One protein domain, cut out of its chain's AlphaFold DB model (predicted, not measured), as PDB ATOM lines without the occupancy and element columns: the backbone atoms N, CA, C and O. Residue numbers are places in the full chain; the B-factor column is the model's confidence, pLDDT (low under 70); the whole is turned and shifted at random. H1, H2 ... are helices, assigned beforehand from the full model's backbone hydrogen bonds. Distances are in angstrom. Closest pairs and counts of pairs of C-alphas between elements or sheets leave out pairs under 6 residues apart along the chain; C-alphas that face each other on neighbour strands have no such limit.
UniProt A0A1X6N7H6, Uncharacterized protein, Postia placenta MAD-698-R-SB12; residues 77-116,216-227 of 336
ATOM      1  N   ARG A  77      18.172  28.158   1.392       38.72
ATOM      2  CA  ARG A  77      16.798  28.709   1.412       38.72
ATOM      3  C   ARG A  77      15.715  27.723   1.858       38.72
ATOM      4  O   ARG A  77      14.586  28.140   2.109       38.72
ATOM      5  N   VAL A  78      16.029  26.432   1.965       43.75
ATOM      6  CA  VAL A  78      15.126  25.441   2.566       43.75
ATOM      7  C   VAL A  78      15.190  25.629   4.084       43.75
ATOM      8  O   VAL A  78      16.300  25.625   4.617       43.75
ATOM      9  N   PRO A  79      14.055  25.786   4.801       56.25
ATOM     10  CA  PRO A  79      14.071  25.838   6.259       56.25
ATOM     11  C   PRO A  79      14.901  24.674   6.804       56.25
ATOM     12  O   PRO A  79      14.653  23.532   6.418       56.25
ATOM     13  N   ASP A  80      15.875  24.935   7.683       50.50
ATOM     14  CA  ASP A  80      16.809  23.906   8.179       50.50
ATOM     15  C   ASP A  80      16.091  22.664   8.725       50.50
ATOM     16  O   ASP A  80      16.624  21.556   8.698       50.50
ATOM     17  N   ILE A  81      14.846  22.833   9.176       53.59
ATOM     18  CA  ILE A  81      13.957  21.742   9.555       53.59
ATOM     19  C   ILE A  81      13.653  20.775   8.403       53.59
ATOM     20  O   ILE A  81      13.768  19.573   8.602       53.59
ATOM     21  N   CYS A  82      13.297  21.250   7.209       48.56
ATOM     22  CA  CYS A  82      12.981  20.384   6.075       48.56
ATOM     23  C   CYS A  82      14.227  19.611   5.635       48.56
ATOM     24  O   CYS A  82      14.115  18.436   5.300       48.56
ATOM     25  N   ARG A  83      15.415  20.231   5.722       57.16
ATOM     26  CA  ARG A  83      16.696  19.549   5.488       57.16
ATOM     27  C   ARG A  83      16.935  18.447   6.525       57.16
ATOM     28  O   ARG A  83      17.150  17.306   6.144       57.16
ATOM     29  N   ARG A  84      16.797  18.753   7.821       57.22
ATOM     30  CA  ARG A  84      16.982  17.778   8.915       57.22
ATOM     31  C   ARG A  84      15.960  16.644   8.886       57.22
ATOM     32  O   ARG A  84      16.325  15.494   9.104       57.22
ATOM     33  N   ILE A  85      14.688  16.946   8.615       58.16
ATOM     34  CA  ILE A  85      13.635  15.935   8.451       58.16
ATOM     35  C   ILE A  85      13.978  15.046   7.256       58.16
ATOM     36  O   ILE A  85      13.954  13.829   7.398       58.16
ATOM     37  N   PHE A  86      14.368  15.623   6.117       51.09
ATOM     38  CA  PHE A  86      14.761  14.856   4.936       51.09
ATOM     39  C   PHE A  86      15.985  13.960   5.204       51.09
ATOM     40  O   PHE A  86      15.934  12.767   4.923       51.09
ATOM     41  N   GLU A  87      17.036  14.479   5.841       55.81
ATOM     42  CA  GLU A  87      18.216  13.704   6.264       55.81
ATOM     43  C   GLU A  87      17.850  12.570   7.240       55.81
ATOM     44  O   GLU A  87      18.317  11.442   7.094       55.81
ATOM     45  N   THR A  88      16.948  12.826   8.192       51.28
ATOM     46  CA  THR A  88      16.478  11.817   9.160       51.28
ATOM     47  C   THR A  88      15.609  10.746   8.490       51.28
ATOM     48  O   THR A  88      15.700   9.564   8.820       51.28
ATOM     49  N   ILE A  89      14.784  11.129   7.512       54.78
ATOM     50  CA  ILE A  89      13.982  10.196   6.706       54.78
ATOM     51  C   ILE A  89      14.897   9.297   5.868       54.78
ATOM     52  O   ILE A  89      14.664   8.087   5.787       54.78
ATOM     53  N   LEU A  90      15.976   9.851   5.307       49.56
ATOM     54  CA  LEU A  90      16.991   9.079   4.588       49.56
ATOM     55  C   LEU A  90      17.721   8.078   5.497       49.56
ATOM     56  O   LEU A  90      18.049   6.985   5.031       49.56
ATOM     57  N   ALA A  91      17.884   8.390   6.788       51.91
ATOM     58  CA  ALA A  91      18.431   7.471   7.791       51.91
ATOM     59  C   ALA A  91      17.486   6.298   8.152       51.91
ATOM     60  O   ALA A  91      17.927   5.321   8.745       51.91
ATOM     61  N   ARG A  92      16.205   6.332   7.738       58.16
ATOM     62  CA  ARG A  92      15.186   5.262   7.910       58.16
ATOM     63  C   ARG A  92      14.827   4.891   9.355       58.16
ATOM     64  O   ARG A  92      14.150   3.885   9.585       58.16
ATOM     65  N   GLU A  93      15.195   5.711  10.327       65.25
ATOM     66  CA  GLU A  93      14.932   5.452  11.741       65.25
ATOM     67  C   GLU A  93      13.591   6.067  12.167       65.25
ATOM     68  O   GLU A  93      13.492   7.254  12.485       65.25
ATOM     69  N   LYS A  94      12.528   5.250  12.184       67.75
ATOM     70  CA  LYS A  94      11.152   5.706  12.474       67.75
ATOM     71  C   LYS A  94      10.997   6.515  13.776       67.75
ATOM     72  O   LYS A  94      10.309   7.534  13.726       67.75
ATOM     73  N   PRO A  95      11.618   6.128  14.911       71.00
ATOM     74  CA  PRO A  95      11.520   6.903  16.151       71.00
ATOM     75  C   PRO A  95      12.116   8.302  16.016       71.00
ATOM     76  O   PRO A  95      11.523   9.272  16.484       71.00
ATOM     77  N   LYS A  96      13.252   8.429  15.316       70.81
ATOM     78  CA  LYS A  96      13.893   9.727  15.081       70.81
ATOM     79  C   LYS A  96      13.073  10.603  14.145       70.81
ATOM     80  O   LYS A  96      12.947  11.797  14.399       70.81
ATOM     81  N   VAL A  97      12.467  10.014  13.112       75.44
ATOM     82  CA  VAL A  97      11.556  10.736  12.211       75.44
ATOM     83  C   VAL A  97      10.349  11.274  12.982       75.44
ATOM     84  O   VAL A  97      10.056  12.465  12.884       75.44
ATOM     85  N   LEU A  98       9.686  10.439  13.794       78.50
ATOM     86  CA  LEU A  98       8.556  10.886  14.613       78.50
ATOM     87  C   LEU A  98       8.984  11.996  15.578       78.50
ATOM     88  O   LEU A  98       8.294  13.009  15.674       78.50
ATOM     89  N   LYS A  99      10.142  11.851  16.231       79.19
ATOM     90  CA  LYS A  99      10.686  12.874  17.126       79.19
ATOM     91  C   LYS A  99      10.902  14.210  16.413       79.19
ATOM     92  O   LYS A  99      10.430  15.238  16.894       79.19
ATOM     93  N   ALA A 100      11.558  14.199  15.255       77.56
ATOM     94  CA  ALA A 100      11.825  15.409  14.481       77.56
ATOM     95  C   ALA A 100      10.527  16.117  14.048       77.56
ATOM     96  O   ALA A 100      10.428  17.344  14.137       77.56
ATOM     97  N   ILE A 101       9.520  15.346  13.622       82.19
ATOM     98  CA  ILE A 101       8.198  15.868  13.252       82.19
ATOM     99  C   ILE A 101       7.488  16.450  14.482       82.19
ATOM    100  O   ILE A 101       7.015  17.585  14.441       82.19
ATOM    101  N   ALA A 102       7.454  15.716  15.594       82.31
ATOM    102  CA  ALA A 102       6.811  16.133  16.836       82.31
ATOM    103  C   ALA A 102       7.411  17.435  17.393       82.31
ATOM    104  O   ALA A 102       6.686  18.374  17.718       82.31
ATOM    105  N   GLU A 103       8.742  17.541  17.435       82.38
ATOM    106  CA  GLU A 103       9.443  18.751  17.880       82.38
ATOM    107  C   GLU A 103       9.177  19.956  16.974       82.38
ATOM    108  O   GLU A 103       9.096  21.095  17.445       82.38
ATOM    109  N   PHE A 104       9.061  19.731  15.666       82.19
ATOM    110  CA  PHE A 104       8.703  20.785  14.724       82.19
ATOM    111  C   PHE A 104       7.282  21.290  14.963       82.19
ATOM    112  O   PHE A 104       7.077  22.489  15.156       82.19
ATOM    113  N   LEU A 105       6.318  20.373  15.018       85.31
ATOM    114  CA  LEU A 105       4.911  20.694  15.220       85.31
ATOM    115  C   LEU A 105       4.676  21.371  16.576       85.31
ATOM    116  O   LEU A 105       3.927  22.348  16.655       85.31
ATOM    117  N   ALA A 106       5.367  20.924  17.628       84.50
ATOM    118  CA  ALA A 106       5.323  21.555  18.943       84.50
ATOM    119  C   ALA A 106       5.890  22.983  18.913       84.50
ATOM    120  O   ALA A 106       5.309  23.895  19.501       84.50
ATOM    121  N   ARG A 107       7.001  23.218  18.199       84.88
ATOM    122  CA  ARG A 107       7.546  24.575  18.020       84.88
ATOM    123  C   ARG A 107       6.584  25.492  17.277       84.88
ATOM    124  O   ARG A 107       6.366  26.607  17.743       84.88
ATOM    125  N   MET A 108       5.984  25.024  16.181       83.69
ATOM    126  CA  MET A 108       4.970  25.790  15.448       83.69
ATOM    127  C   MET A 108       3.811  26.191  16.366       83.69
ATOM    128  O   MET A 108       3.432  27.361  16.404       83.69
ATOM    129  N   ARG A 109       3.303  25.246  17.168       86.19
ATOM    130  CA  ARG A 109       2.207  25.497  18.113       86.19
ATOM    131  C   ARG A 109       2.590  26.519  19.185       86.19
ATOM    132  O   ARG A 109       1.830  27.455  19.409       86.19
ATOM    133  N   ARG A 110       3.782  26.410  19.785       85.88
ATOM    134  CA  ARG A 110       4.293  27.391  20.770       85.88
ATOM    135  C   ARG A 110       4.463  28.793  20.180       85.88
ATOM    136  O   ARG A 110       4.312  29.779  20.891       85.88
ATOM    137  N   GLN A 111       4.760  28.889  18.886       86.12
ATOM    138  CA  GLN A 111       4.847  30.155  18.150       86.12
ATOM    139  C   GLN A 111       3.489  30.642  17.618       86.12
ATOM    140  O   GLN A 111       3.441  31.621  16.876       86.12
ATOM    141  N   ASN A 112       2.394  29.967  17.984       81.50
ATOM    142  CA  ASN A 112       1.036  30.240  17.524       81.50
ATOM    143  C   ASN A 112       0.895  30.239  15.986       81.50
ATOM    144  O   ASN A 112       0.076  30.961  15.415       81.50
ATOM    145  N   GLN A 113       1.721  29.438  15.304       81.38
ATOM    146  CA  GLN A 113       1.625  29.227  13.865       81.38
ATOM    147  C   GLN A 113       0.509  28.233  13.554       81.38
ATOM    148  O   GLN A 113       0.367  27.194  14.200       81.38
ATOM    149  N   LYS A 114      -0.275  28.571  12.533       79.38
ATOM    150  CA  LYS A 114      -1.455  27.829  12.097       79.38
ATOM    151  C   LYS A 114      -1.105  26.860  10.966       79.38
ATOM    152  O   LYS A 114      -0.382  27.231  10.041       79.38
ATOM    153  N   LEU A 115      -1.639  25.643  11.029       84.56
ATOM    154  CA  LEU A 115      -1.478  24.610  10.006       84.56
ATOM    155  C   LEU A 115      -2.808  24.415   9.277       84.56
ATOM    156  O   LEU A 115      -3.796  24.110   9.924       84.56
ATOM    157  N   HIS A 116      -2.848  24.576   7.956       82.81
ATOM    158  CA  HIS A 116      -4.104  24.478   7.189       82.81
ATOM    159  C   HIS A 116      -4.460  23.028   6.831       82.81
ATOM    160  O   HIS A 116      -5.625  22.675   6.699       82.81
ATOM    161  N   LEU A 216      -3.127  19.695  15.405       91.31
ATOM    162  CA  LEU A 216      -2.959  18.246  15.417       91.31
ATOM    163  C   LEU A 216      -2.931  17.736  16.858       91.31
ATOM    164  O   LEU A 216      -2.381  18.396  17.739       91.31
ATOM    165  N   GLN A 217      -3.430  16.526  17.083       93.19
ATOM    166  CA  GLN A 217      -3.461  15.905  18.406       93.19
ATOM    167  C   GLN A 217      -2.076  15.837  19.065       93.19
ATOM    168  O   GLN A 217      -1.944  16.163  20.243       93.19
ATOM    169  N   ILE A 218      -1.018  15.532  18.307       88.00
ATOM    170  CA  ILE A 218       0.351  15.532  18.851       88.00
ATOM    171  C   ILE A 218       0.794  16.916  19.366       88.00
ATOM    172  O   ILE A 218       1.622  17.013  20.270       88.00
ATOM    173  N   GLN A 219       0.260  18.006  18.802       88.88
ATOM    174  CA  GLN A 219       0.562  19.364  19.259       88.88
ATOM    175  C   GLN A 219      -0.125  19.655  20.595       88.88
ATOM    176  O   GLN A 219       0.515  20.235  21.469       88.88
ATOM    177  N   GLU A 220      -1.380  19.230  20.763       91.31
ATOM    178  CA  GLU A 220      -2.119  19.335  22.030       91.31
ATOM    179  C   GLU A 220      -1.440  18.484  23.118       91.31
ATOM    180  O   GLU A 220      -1.132  18.973  24.204       91.31
ATOM    181  N   GLU A 221      -1.108  17.227  22.808       87.50
ATOM    182  CA  GLU A 221      -0.469  16.298  23.748       87.50
ATOM    183  C   GLU A 221       0.886  16.822  24.256       87.50
ATOM    184  O   GLU A 221       1.156  16.773  25.454       87.50
ATOM    185  N   ILE A 222       1.724  17.382  23.379       85.00
ATOM    186  CA  ILE A 222       3.060  17.865  23.768       85.00
ATOM    187  C   ILE A 222       3.016  19.258  24.405       85.00
ATOM    188  O   ILE A 222       3.767  19.530  25.342       85.00
ATOM    189  N   VAL A 223       2.217  20.183  23.865       87.50
ATOM    190  CA  VAL A 223       2.271  21.598  24.273       87.50
ATOM    191  C   VAL A 223       1.300  21.909  25.403       87.50
ATOM    192  O   VAL A 223       1.658  22.678  26.290       87.50
ATOM    193  N   GLU A 224       0.101  21.331  25.382       87.62
ATOM    194  CA  GLU A 224      -0.961  21.641  26.347       87.62
ATOM    195  C   GLU A 224      -0.990  20.619  27.485       87.62
ATOM    196  O   GLU A 224      -1.143  20.997  28.642       87.62
ATOM    197  N   GLN A 225      -0.784  19.333  27.177       85.56
ATOM    198  CA  GLN A 225      -0.797  18.256  28.177       85.56
ATOM    199  C   GLN A 225       0.600  17.929  28.730       85.56
ATOM    200  O   GLN A 225       0.712  17.168  29.687       85.56
ATOM    201  N   GLY A 226       1.666  18.482  28.139       78.88
ATOM    202  CA  GLY A 226       3.045  18.283  28.598       78.88
ATOM    203  C   GLY A 226       3.566  16.850  28.455       78.88
ATOM    204  O   GLY A 226       4.547  16.496  29.108       78.88
ATOM    205  N   LYS A 227       2.929  16.019  27.620       76.81
ATOM    206  CA  LYS A 227       3.318  14.618  27.449       76.81
ATOM    207  C   LYS A 227       4.657  14.506  26.717       76.81
ATOM    208  O   LYS A 227       4.857  15.169  25.690       76.81
TER     209      LYS A 227
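AT A GLANCE: This is residues 77 to 116 and 216 to 227 of the 336 residues of an uncharacterized protein of Postia placenta MAD-698-R-SB12 (UniProt A0A1X6N7H6). One long helix, H2, lies in the middle; H1 folds back beside it to make a helical hairpin, and the short H3 crosses H2 on the side away from H1. The turn of the hairpin, residues 90 to 95, sticks out free. The printed part has 52 residues with three named helices, in the order H1, H2, H3, and no named strand; the class is all helix. It is only just compact, close to loose, with a radius of gyration of the C-alphas of 11.8 A, and it spans 31 by 26 by 16 A.

IN THESE COORDINATES: H2, residues 94 to 110, is the longest helix, 24.2 A from C-alpha 94 at (11.152, 5.706, 12.474) to C-alpha 110 at (4.293, 27.391, 20.770). H1, residues 80 to 90, measures 15.3 A and begins with C-alpha 80 at (16.809, 23.906, 8.179). H3, residues 217 to 223, measures 10.0 A and ends with C-alpha 223 at (2.271, 21.598, 24.273).

HOW THE PARTS SIT: H2 and H1 touch and form a helical hairpin; their closest C-alphas, those of Thr 88 and Val 97, are 5.9 A apart. They run opposite ways at a shallow tilt of 19 degrees. H2 and H3 touch, with the closest C-alphas, those of Ala 106 and Gln 219, 5.3 A apart. They run the same way at a steep tilt of 68 degrees, only just short of about perpendicular. H1 and H3 are apart. In H1, H2 and H3 every O i to N i+4 pair is within hydrogen-bond range.

THE WHOLE: The two C-alphas farthest apart, those of Arg 77 and Gln 225, are 33.7 A apart. The link from H1 to H2 is tight, with 3 residues. The link from H2 to H3 runs across the cut: residues 117 to 215 are not printed, and C-alphas 116 and 216 are 10.4 A apart. The mean pLDDT of the printed part is 73.1, and residues 77 to 94 are under 70; the mean of H1 is 53.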